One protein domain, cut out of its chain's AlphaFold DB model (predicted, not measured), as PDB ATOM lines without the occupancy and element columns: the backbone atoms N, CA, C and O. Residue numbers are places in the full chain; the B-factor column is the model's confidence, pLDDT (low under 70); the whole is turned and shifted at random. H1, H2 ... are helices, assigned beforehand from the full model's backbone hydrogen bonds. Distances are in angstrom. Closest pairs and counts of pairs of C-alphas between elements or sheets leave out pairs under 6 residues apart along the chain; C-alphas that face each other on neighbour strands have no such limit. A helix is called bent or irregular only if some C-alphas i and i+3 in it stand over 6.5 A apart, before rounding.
ATOM      1  N   GLU A  10     -13.503  42.399  24.847       83.56
ATOM      2  CA  GLU A  10     -12.340  41.505  24.753       83.56
ATOM      3  C   GLU A  10     -12.709  40.016  24.920       83.56
ATOM      4  O   GLU A  10     -12.310  39.174  24.115       83.56
ATOM      5  N   TYR A  11     -13.535  39.682  25.920       83.94
ATOM      6  CA  TYR A  11     -13.986  38.304  26.140       83.94
ATOM      7  C   TYR A  11     -14.972  37.842  25.064       83.94
ATOM      8  O   TYR A  11     -14.956  36.674  24.674       83.94
ATOM      9  N   LEU A  12     -15.829  38.739  24.568       84.06
ATOM     10  CA  LEU A  12     -16.755  38.416  23.480       84.06
ATOM     11  C   LEU A  12     -16.014  38.169  22.165       84.06
ATOM     12  O   LEU A  12     -16.382  37.247  21.443       84.06
ATOM     13  N   VAL A  13     -14.959  38.937  21.882       86.38
ATOM     14  CA  VAL A  13     -14.082  38.733  20.721       86.38
ATOM     15  C   VAL A  13     -13.442  37.348  20.796       86.38
ATOM     16  O   VAL A  13     -13.531  36.588  19.833       86.38
ATOM     17  N   GLU A  14     -12.877  36.974  21.948       86.38
ATOM     18  CA  GLU A  14     -12.236  35.665  22.130       86.38
ATOM     19  C   GLU A  14     -13.227  34.501  21.945       86.38
ATOM     20  O   GLU A  14     -12.933  33.515  21.262       86.38
ATOM     21  N   VAL A  15     -14.425  34.610  22.528       85.81
ATOM     22  CA  VAL A  15     -15.470  33.582  22.396       85.81
ATOM     23  C   VAL A  15     -15.979  33.501  20.959       85.81
ATOM     24  O   VAL A  15     -16.099  32.401  20.418       85.81
ATOM     25  N   PHE A  16     -16.237  34.642  20.317       85.44
ATOM     26  CA  PHE A  16     -16.705  34.683  18.935       85.44
ATOM     27  C   PHE A  16     -15.678  34.065  17.987       85.44
ATOM     28  O   PHE A  16     -16.044  33.252  17.143       85.44
ATOM     29  N   GLN A  17     -14.391  34.370  18.164       84.31
ATOM     30  CA  GLN A  17     -13.318  33.777  17.366       84.31
ATOM     31  C   GLN A  17     -13.255  32.250  17.528       84.31
ATOM     32  O   GLN A  17     -13.113  31.548  16.526       84.31
ATOM     33  N   LYS A  18     -13.428  31.715  18.746       84.38
ATOM     34  CA  LYS A  18     -13.472  30.256  18.996       84.38
ATOM     35  C   LYS A  18     -14.665  29.576  18.315       84.38
ATOM     36  O   LYS A  18     -14.510  28.509  17.719       84.38
ATOM     37  N   VAL A  19     -15.845  30.193  18.374       82.50
ATOM     38  CA  VAL A  19     -17.053  29.669  17.710       82.50
ATOM     39  C   VAL A  19     -16.901  29.755  16.190       82.50
ATOM     40  O   VAL A  19     -17.122  28.772  15.487       82.50
ATOM     41  N   ALA A  20     -16.416  30.882  15.670       80.06
ATOM     42  CA  ALA A  20     -16.221  31.091  14.239       80.06
ATOM     43  C   ALA A  20     -15.131  30.184  13.636       80.06
ATOM     44  O   ALA A  20     -15.236  29.777  12.480       80.06
ATOM     45  N   GLN A  21     -14.107  29.806  14.405       78.56
ATOM     46  CA  GLN A  21     -13.143  28.779  13.988       78.56
ATOM     47  C   GLN A  21     -13.795  27.399  13.819       78.56
ATOM     48  O   GLN A  21     -13.372  26.629  12.958       78.56
ATOM     49  N   THR A  22     -14.829  27.103  14.607       78.44
ATOM     50  CA  THR A  22     -15.530  25.813  14.594       78.44
ATOM     51  C   THR A  22     -16.593  25.765  13.492       78.44
ATOM     52  O   THR A  22     -16.636  24.803  12.724       78.44
ATOM     53  N   ASP A  23     -17.389  26.829  13.353       78.25
ATOM     54  CA  ASP A  23     -18.592  26.829  12.508       78.25
ATOM     55  C   ASP A  23     -18.418  27.577  11.176       78.25
ATOM     56  O   ASP A  23     -19.042  27.222  10.177       78.25
ATOM     57  N   LEU A  24     -17.553  28.598  11.133       73.69
ATOM     58  CA  LEU A  24     -17.369  29.489   9.974       73.69
ATOM     59  C   LEU A  24     -16.040  29.263   9.235       73.69
ATOM     60  O   LEU A  24     -15.754  29.961   8.266       73.69
ATOM     61  N   LYS A  25     -15.209  28.307   9.681       72.38
ATOM     62  CA  LYS A  25     -13.914  27.933   9.068       72.38
ATOM     63  C   LYS A  25     -12.983  29.117   8.739       72.38
ATOM     64  O   LYS A  25     -12.138  29.008   7.856       72.38
ATOM     65  N   GLY A  26     -13.106  30.234   9.458       65.38
ATOM     66  CA  GLY A  26     -12.259  31.416   9.270       65.38
ATOM     67  C   GLY A  26     -12.716  32.415   8.198       65.38
ATOM     68  O   GLY A  26     -11.983  33.364   7.938       65.38
ATOM     69  N   GLU A  27     -13.905  32.270   7.606       67.06
ATOM     70  CA  GLU A  27     -14.461  33.275   6.681       67.06
ATOM     71  C   GLU A  27     -15.116  34.442   7.441       67.06
ATOM     72  O   GLU A  27     -16.337  34.599   7.459       67.06
ATOM     73  N   TYR A  28     -14.312  35.273   8.108       70.81
ATOM     74  CA  TYR A  28     -14.790  36.532   8.686       70.81
ATOM     75  C   TYR A  28     -13.679  37.578   8.774       70.81
ATOM     76  O   TYR A  28     -12.496  37.266   8.883       70.81
ATOM     77  N   THR A  29     -14.071  38.849   8.729       74.25
ATOM     78  CA  THR A  29     -13.149  39.977   8.859       74.25
ATOM     79  C   THR A  29     -12.847  40.222  10.336       74.25
ATOM     80  O   THR A  29     -13.709  40.674  11.086       74.25
ATOM     81  N   THR A  30     -11.623  39.926  10.770       71.44
ATOM     82  CA  THR A  30     -11.157  40.175  12.146       71.44
ATOM     83  C   THR A  30     -11.070  41.660  12.478       71.44
ATOM     84  O   THR A  30     -11.393  42.049  13.597       71.44
ATOM     85  N   ASP A  31     -10.706  42.490  11.501       78.06
ATOM     86  CA  ASP A  31     -10.405  43.914  11.712       78.06
ATOM     87  C   ASP A  31     -11.648  44.746  12.072       78.06
ATOM     88  O   ASP A  31     -11.538  45.828  12.642       78.06
ATOM     89  N   SER A  32     -12.848  44.246  11.759       78.88
ATOM     90  CA  SER A  32     -14.126  44.890  12.079       78.88
ATOM     91  C   SER A  32     -14.886  44.213  13.220       78.88
ATOM     92  O   SER A  32     -15.918  44.733  13.647       78.88
ATOM     93  N   LEU A  33     -14.390  43.084  13.738       82.44
ATOM     94  CA  LEU A  33     -15.091  42.282  14.738       82.44
ATOM     95  C   LEU A  33     -15.201  43.004  16.083       82.44
ATOM     96  O   LEU A  33     -16.278  43.045  16.671       82.44
ATOM     97  N   GLU A  34     -14.098  43.577  16.561       85.62
ATOM     98  CA  GLU A  34     -14.061  44.295  17.835       85.62
ATOM     99  C   GLU A  34     -14.924  45.575  17.799       85.62
ATOM    100  O   GLU A  34     -15.828  45.676  18.633       85.62
ATOM    101  N   PRO A  35     -14.798  46.473  16.794       87.75
ATOM    102  CA  PRO A  35     -15.709  47.612  16.650       87.75
ATOM    103  C   PRO A  35     -17.185  47.207  16.537       87.75
ATOM    104  O   PRO A  35     -18.068  47.871  17.084       87.75
ATOM    105  N   TRP A  36     -17.483  46.109  15.835       88.31
ATOM    106  CA  TRP A  36     -18.853  45.615  15.704       88.31
ATOM    107  C   TRP A  36     -19.400  45.071  17.031       88.31
ATOM    108  O   TRP A  36     -20.533  45.391  17.395       88.31
ATOM    109  N   LEU A  37     -18.605  44.293  17.774       88.12
ATOM    110  CA  LEU A  37     -18.993  43.754  19.082       88.12
ATOM    111  C   LEU A  37     -19.159  44.854  20.132       88.12
ATOM    112  O   LEU A  37     -20.026  44.727  20.998       88.12
ATOM    113  N   GLU A  38     -18.388  45.935  20.050       88.31
ATOM    114  CA  GLU A  38     -18.559  47.104  20.910       88.31
ATOM    115  C   GLU A  38     -19.926  47.766  20.676       88.31
ATOM    116  O   GLU A  38     -20.721  47.904  21.614       88.31
ATOM    117  N   VAL A  39     -20.262  48.060  19.413       87.94
ATOM    118  CA  VAL A  39     -21.573  48.618  19.033       87.94
ATOM    119  C   VAL A  39     -22.710  47.668  19.411       87.94
ATOM    120  O   VAL A  39     -23.721  48.104  19.971       87.94
ATOM    121  N   PHE A  40     -22.552  46.369  19.146       84.81
ATOM    122  CA  PHE A  40     -23.532  45.349  19.510       84.81
ATOM    123  C   PHE A  40     -23.767  45.313  21.020       84.81
ATOM    124  O   PHE A  40     -24.914  45.371  21.458       84.81
ATOM    125  N   THR A  41     -22.701  45.256  21.819       84.12
ATOM    126  CA  THR A  41     -22.800  45.165  23.280       84.12
ATOM    127  C   THR A  41     -23.468  46.413  23.840       84.12
ATOM    128  O   THR A  41     -24.406  46.316  24.631       84.12
ATOM    129  N   GLN A  42     -23.061  47.594  23.377       84.50
ATOM    130  CA  GLN A  42     -23.668  48.847  23.805       84.50
ATOM    131  C   GLN A  42     -25.160  48.908  23.450       84.50
ATOM    132  O   GLN A  42     -25.988  49.181  24.324       84.50
ATOM    133  N   ALA A  43     -25.524  48.604  22.200       83.25
ATOM    134  CA  ALA A  43     -26.913  48.617  21.749       83.25
ATOM    135  C   ALA A  43     -27.761  47.567  22.484       83.25
ATOM    136  O   ALA A  43     -28.848  47.886  22.972       83.25
ATOM    137  N   TYR A  44     -27.252  46.341  22.626       79.56
ATOM    138  CA  TYR A  44     -27.921  45.253  23.329       79.56
ATOM    139  C   TYR A  44     -28.179  45.614  24.791       79.56
ATOM    140  O   TYR A  44     -29.309  45.475  25.255       79.56
ATOM    141  N   PHE A  45     -27.192  46.140  25.521       76.31
ATOM    142  CA  PHE A  45     -27.383  46.510  26.928       76.31
ATOM    143  C   PHE A  45     -28.246  47.756  27.099       76.31
ATOM    144  O   PHE A  45     -29.062  47.816  28.023       76.31
ATOM    145  N   GLN A  46     -28.138  48.741  26.211       79.69
ATOM    146  CA  GLN A  46     -29.000  49.918  26.254       79.69
ATOM    147  C   GLN A  46     -30.470  49.543  26.008       79.69
ATOM    148  O   GLN A  46     -31.355  49.976  26.754       79.69
ATOM    149  N   GLN A  47     -30.736  48.700  25.010       79.38
ATOM    150  CA  GLN A  47     -32.089  48.238  24.711       79.38
ATOM    151  C   GLN A  47     -32.609  47.276  25.782       79.38
ATOM    152  O   GLN A  47     -33.710  47.480  26.290       79.38
ATOM    153  N   THR A  48     -31.804  46.300  26.206       79.06
ATOM    154  CA  THR A  48     -32.179  45.324  27.242       79.06
ATOM    155  C   THR A  48     -32.410  46.005  28.585       79.06
ATOM    156  O   THR A  48     -33.409  45.730  29.240       79.06
ATOM    157  N   SER A  49     -31.565  46.955  28.994       80.12
ATOM    158  CA  SER A  49     -31.780  47.696  30.245       80.12
ATOM    159  C   SER A  49     -33.051  48.544  30.207       80.12
ATOM    160  O   SER A  49     -33.770  48.612  31.203       80.12
ATOM    161  N   THR A  50     -33.366  49.165  29.067       78.69
ATOM    162  CA  THR A  50     -34.611  49.925  28.887       78.69
ATOM    163  C   THR A  50     -35.825  49.002  28.918       78.69
ATOM    164  O   THR A  50     -36.795  49.289  29.618       78.69
ATOM    165  N   TYR A  51     -35.749  47.868  28.223       79.19
ATOM    166  CA  TYR A  51     -36.783  46.841  28.227       79.19
ATOM    167  C   TYR A  51     -37.021  46.286  29.636       79.19
ATOM    168  O   TYR A  51     -38.158  46.267  30.097       79.19
ATOM    169  N   LEU A  52     -35.963  45.924  30.366       79.94
ATOM    170  CA  LEU A  52     -36.056  45.436  31.743       79.94
ATOM    171  C   LEU A  52     -36.674  46.484  32.671       79.94
ATOM    172  O   LEU A  52     -37.581  46.163  33.436       79.94
ATOM    173  N   LYS A  53     -36.250  47.751  32.571       82.69
ATOM    174  CA  LYS A  53     -36.861  48.858  33.327       82.69
ATOM    175  C   LYS A  53     -38.350  48.995  33.022       82.69
ATOM    176  O   LYS A  53     -39.135  49.218  33.940       82.69
ATOM    177  N   PHE A  54     -38.739  48.858  31.757       83.00
ATOM    178  CA  PHE A  54     -40.142  48.880  31.362       83.00
ATOM    179  C   PHE A  54     -40.915  47.695  31.949       83.00
ATOM    180  O   PHE A  54     -41.978  47.916  32.519       83.00
ATOM    181  N   GLN A  55     -40.382  46.471  31.880       84.62
ATOM    182  CA  GLN A  55     -41.024  45.285  32.459       84.62
ATOM    183  C   GLN A  55     -41.218  45.430  33.974       84.62
ATOM    184  O   GLN A  55     -42.315  45.206  34.476       84.62
ATOM    185  N   VAL A  56     -40.202  45.910  34.698       82.31
ATOM    186  CA  VAL A  56     -40.315  46.196  36.140       82.31
ATOM    187  C   VAL A  56     -41.390  47.255  36.408       82.31
ATOM    188  O   VAL A  56     -42.280  47.038  37.228       82.31
ATOM    189  N   ALA A  57     -41.369  48.371  35.674       84.62
ATOM    190  CA  ALA A  57     -42.368  49.428  35.826       84.62
ATOM    191  C   ALA A  57     -43.791  48.953  35.482       84.62
ATOM    192  O   ALA A  57     -44.759  49.405  36.098       84.62
ATOM    193  N   LYS A  58     -43.923  48.045  34.511       87.75
ATOM    194  CA  LYS A  58     -45.187  47.424  34.119       87.75
ATOM    195  C   LYS A  58     -45.739  46.529  35.231       87.75
ATOM    196  O   LYS A  58     -46.913  46.654  35.571       87.75
ATOM    197  N   GLU A  59     -44.908  45.678  35.824       87.19
ATOM    198  CA  GLU A  59     -45.312  44.826  36.952       87.19
ATOM    199  C   GLU A  59     -45.709  45.656  38.179       87.19
ATOM    200  O   GLU A  59     -46.730  45.383  38.818       87.19
ATOM    201  N   ASP A  60     -44.960  46.717  38.480       85.44
ATOM    202  CA  ASP A  60     -45.312  47.645  39.556       85.44
ATOM    203  C   ASP A  60     -46.643  48.350  39.282       85.44
ATOM    204  O   ASP A  60     -47.470  48.495  40.187       85.44
ATOM    205  N   TYR A  61     -46.878  48.757  38.033       87.12
ATOM    206  CA  TYR A  61     -48.153  49.328  37.610       87.12
ATOM    207  C   TYR A  61     -49.312  48.337  37.792       87.12
ATOM    208  O   TYR A  61     -50.350  48.713  38.338       87.12
ATOM    209  N   PHE A  62     -49.143  47.072  37.407       89.50
ATOM    210  CA  PHE A  62     -50.160  46.034  37.602       89.50
ATOM    211  C   PHE A  62     -50.477  45.782  39.065       89.50
ATOM    212  O   PHE A  62     -51.651  45.748  39.441       89.50
ATOM    213  N   ARG A  63     -49.449  45.684  39.909       86.06
ATOM    214  CA  ARG A  63     -49.634  45.548  41.354       86.06
ATOM    215  C   ARG A  63     -50.443  46.714  41.917       86.06
ATOM    216  O   ARG A  63     -51.392  46.499  42.664       86.06
ATOM    217  N   GLN A  64     -50.092  47.940  41.533       82.12
ATOM    218  CA  GLN A  64     -50.803  49.145  41.959       82.12
ATOM    219  C   GLN A  64     -52.260  49.147  41.493       82.12
ATOM    220  O   GLN A  64     -53.149  49.492  42.269       82.12
ATOM    221  N   LEU A  65     -52.505  48.751  40.243       84.38
ATOM    222  CA  LEU A  65     -53.846  48.716  39.675       84.38
ATOM    223  C   LEU A  65     -54.730  47.675  40.371       84.38
ATOM    224  O   LEU A  65     -55.876  47.984  40.685       84.38
ATOM    225  N   ALA A  66     -54.199  46.484  40.663       83.75
ATOM    226  CA  ALA A  66     -54.915  45.458  41.417       83.75
ATOM    227  C   ALA A  66     -55.266  45.944  42.833       83.75
ATOM    228  O   ALA A  66     -56.439  45.956  43.192       83.75
TER     229      ALA A  66
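What this domain is: This is residues 10 to 66 of the 240 residues of a protein of Symploca sp. SIO1B1 (UniProt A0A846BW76). A short helix, H1, and the link after it make a small head at one end of a long helix, H2, and residues 42 to 66 of H2 stick out as a bare arm that makes the length. H1 begins beside the first turns of H2, and the link returns from its far end. The printed part has 57 residues, is all helix in the order H1, H2, and is extended, with a radius of gyration of the C-alphas of 18.0 A and spans of 55 by 20 by 16 A.

Where its parts are: Find C-alpha 10 at (-12.340, 41.505, 24.753); from there H1, residues 10 to 23, runs 20.1 A. H2, residues 30 to 66, runs 52.9 A to C-alpha 66 at (-54.915, 45.458, 41.417). H2 is irregular: C-alphas 31 and 34 are 7.1 A apart.

How they stand to each other: Look at residues 10 to 13 of H1 and 33 to 37 of H2, where the helices touch; their closest C-alphas, of Val 13 and Glu 34, are 6.3 A apart. Their lines are only just about perpendicular, at 73 degrees. In H1 every O i to N i+4 pair is within hydrogen-bond range; in H2, 31 of 33.

The domain as a whole: The C-alphas farthest apart, of Gly 26 and Ala 66, are 55.2 A apart. The printed part has no cut, the link is short, and pLDDT is under 70 at residues 26 to 27.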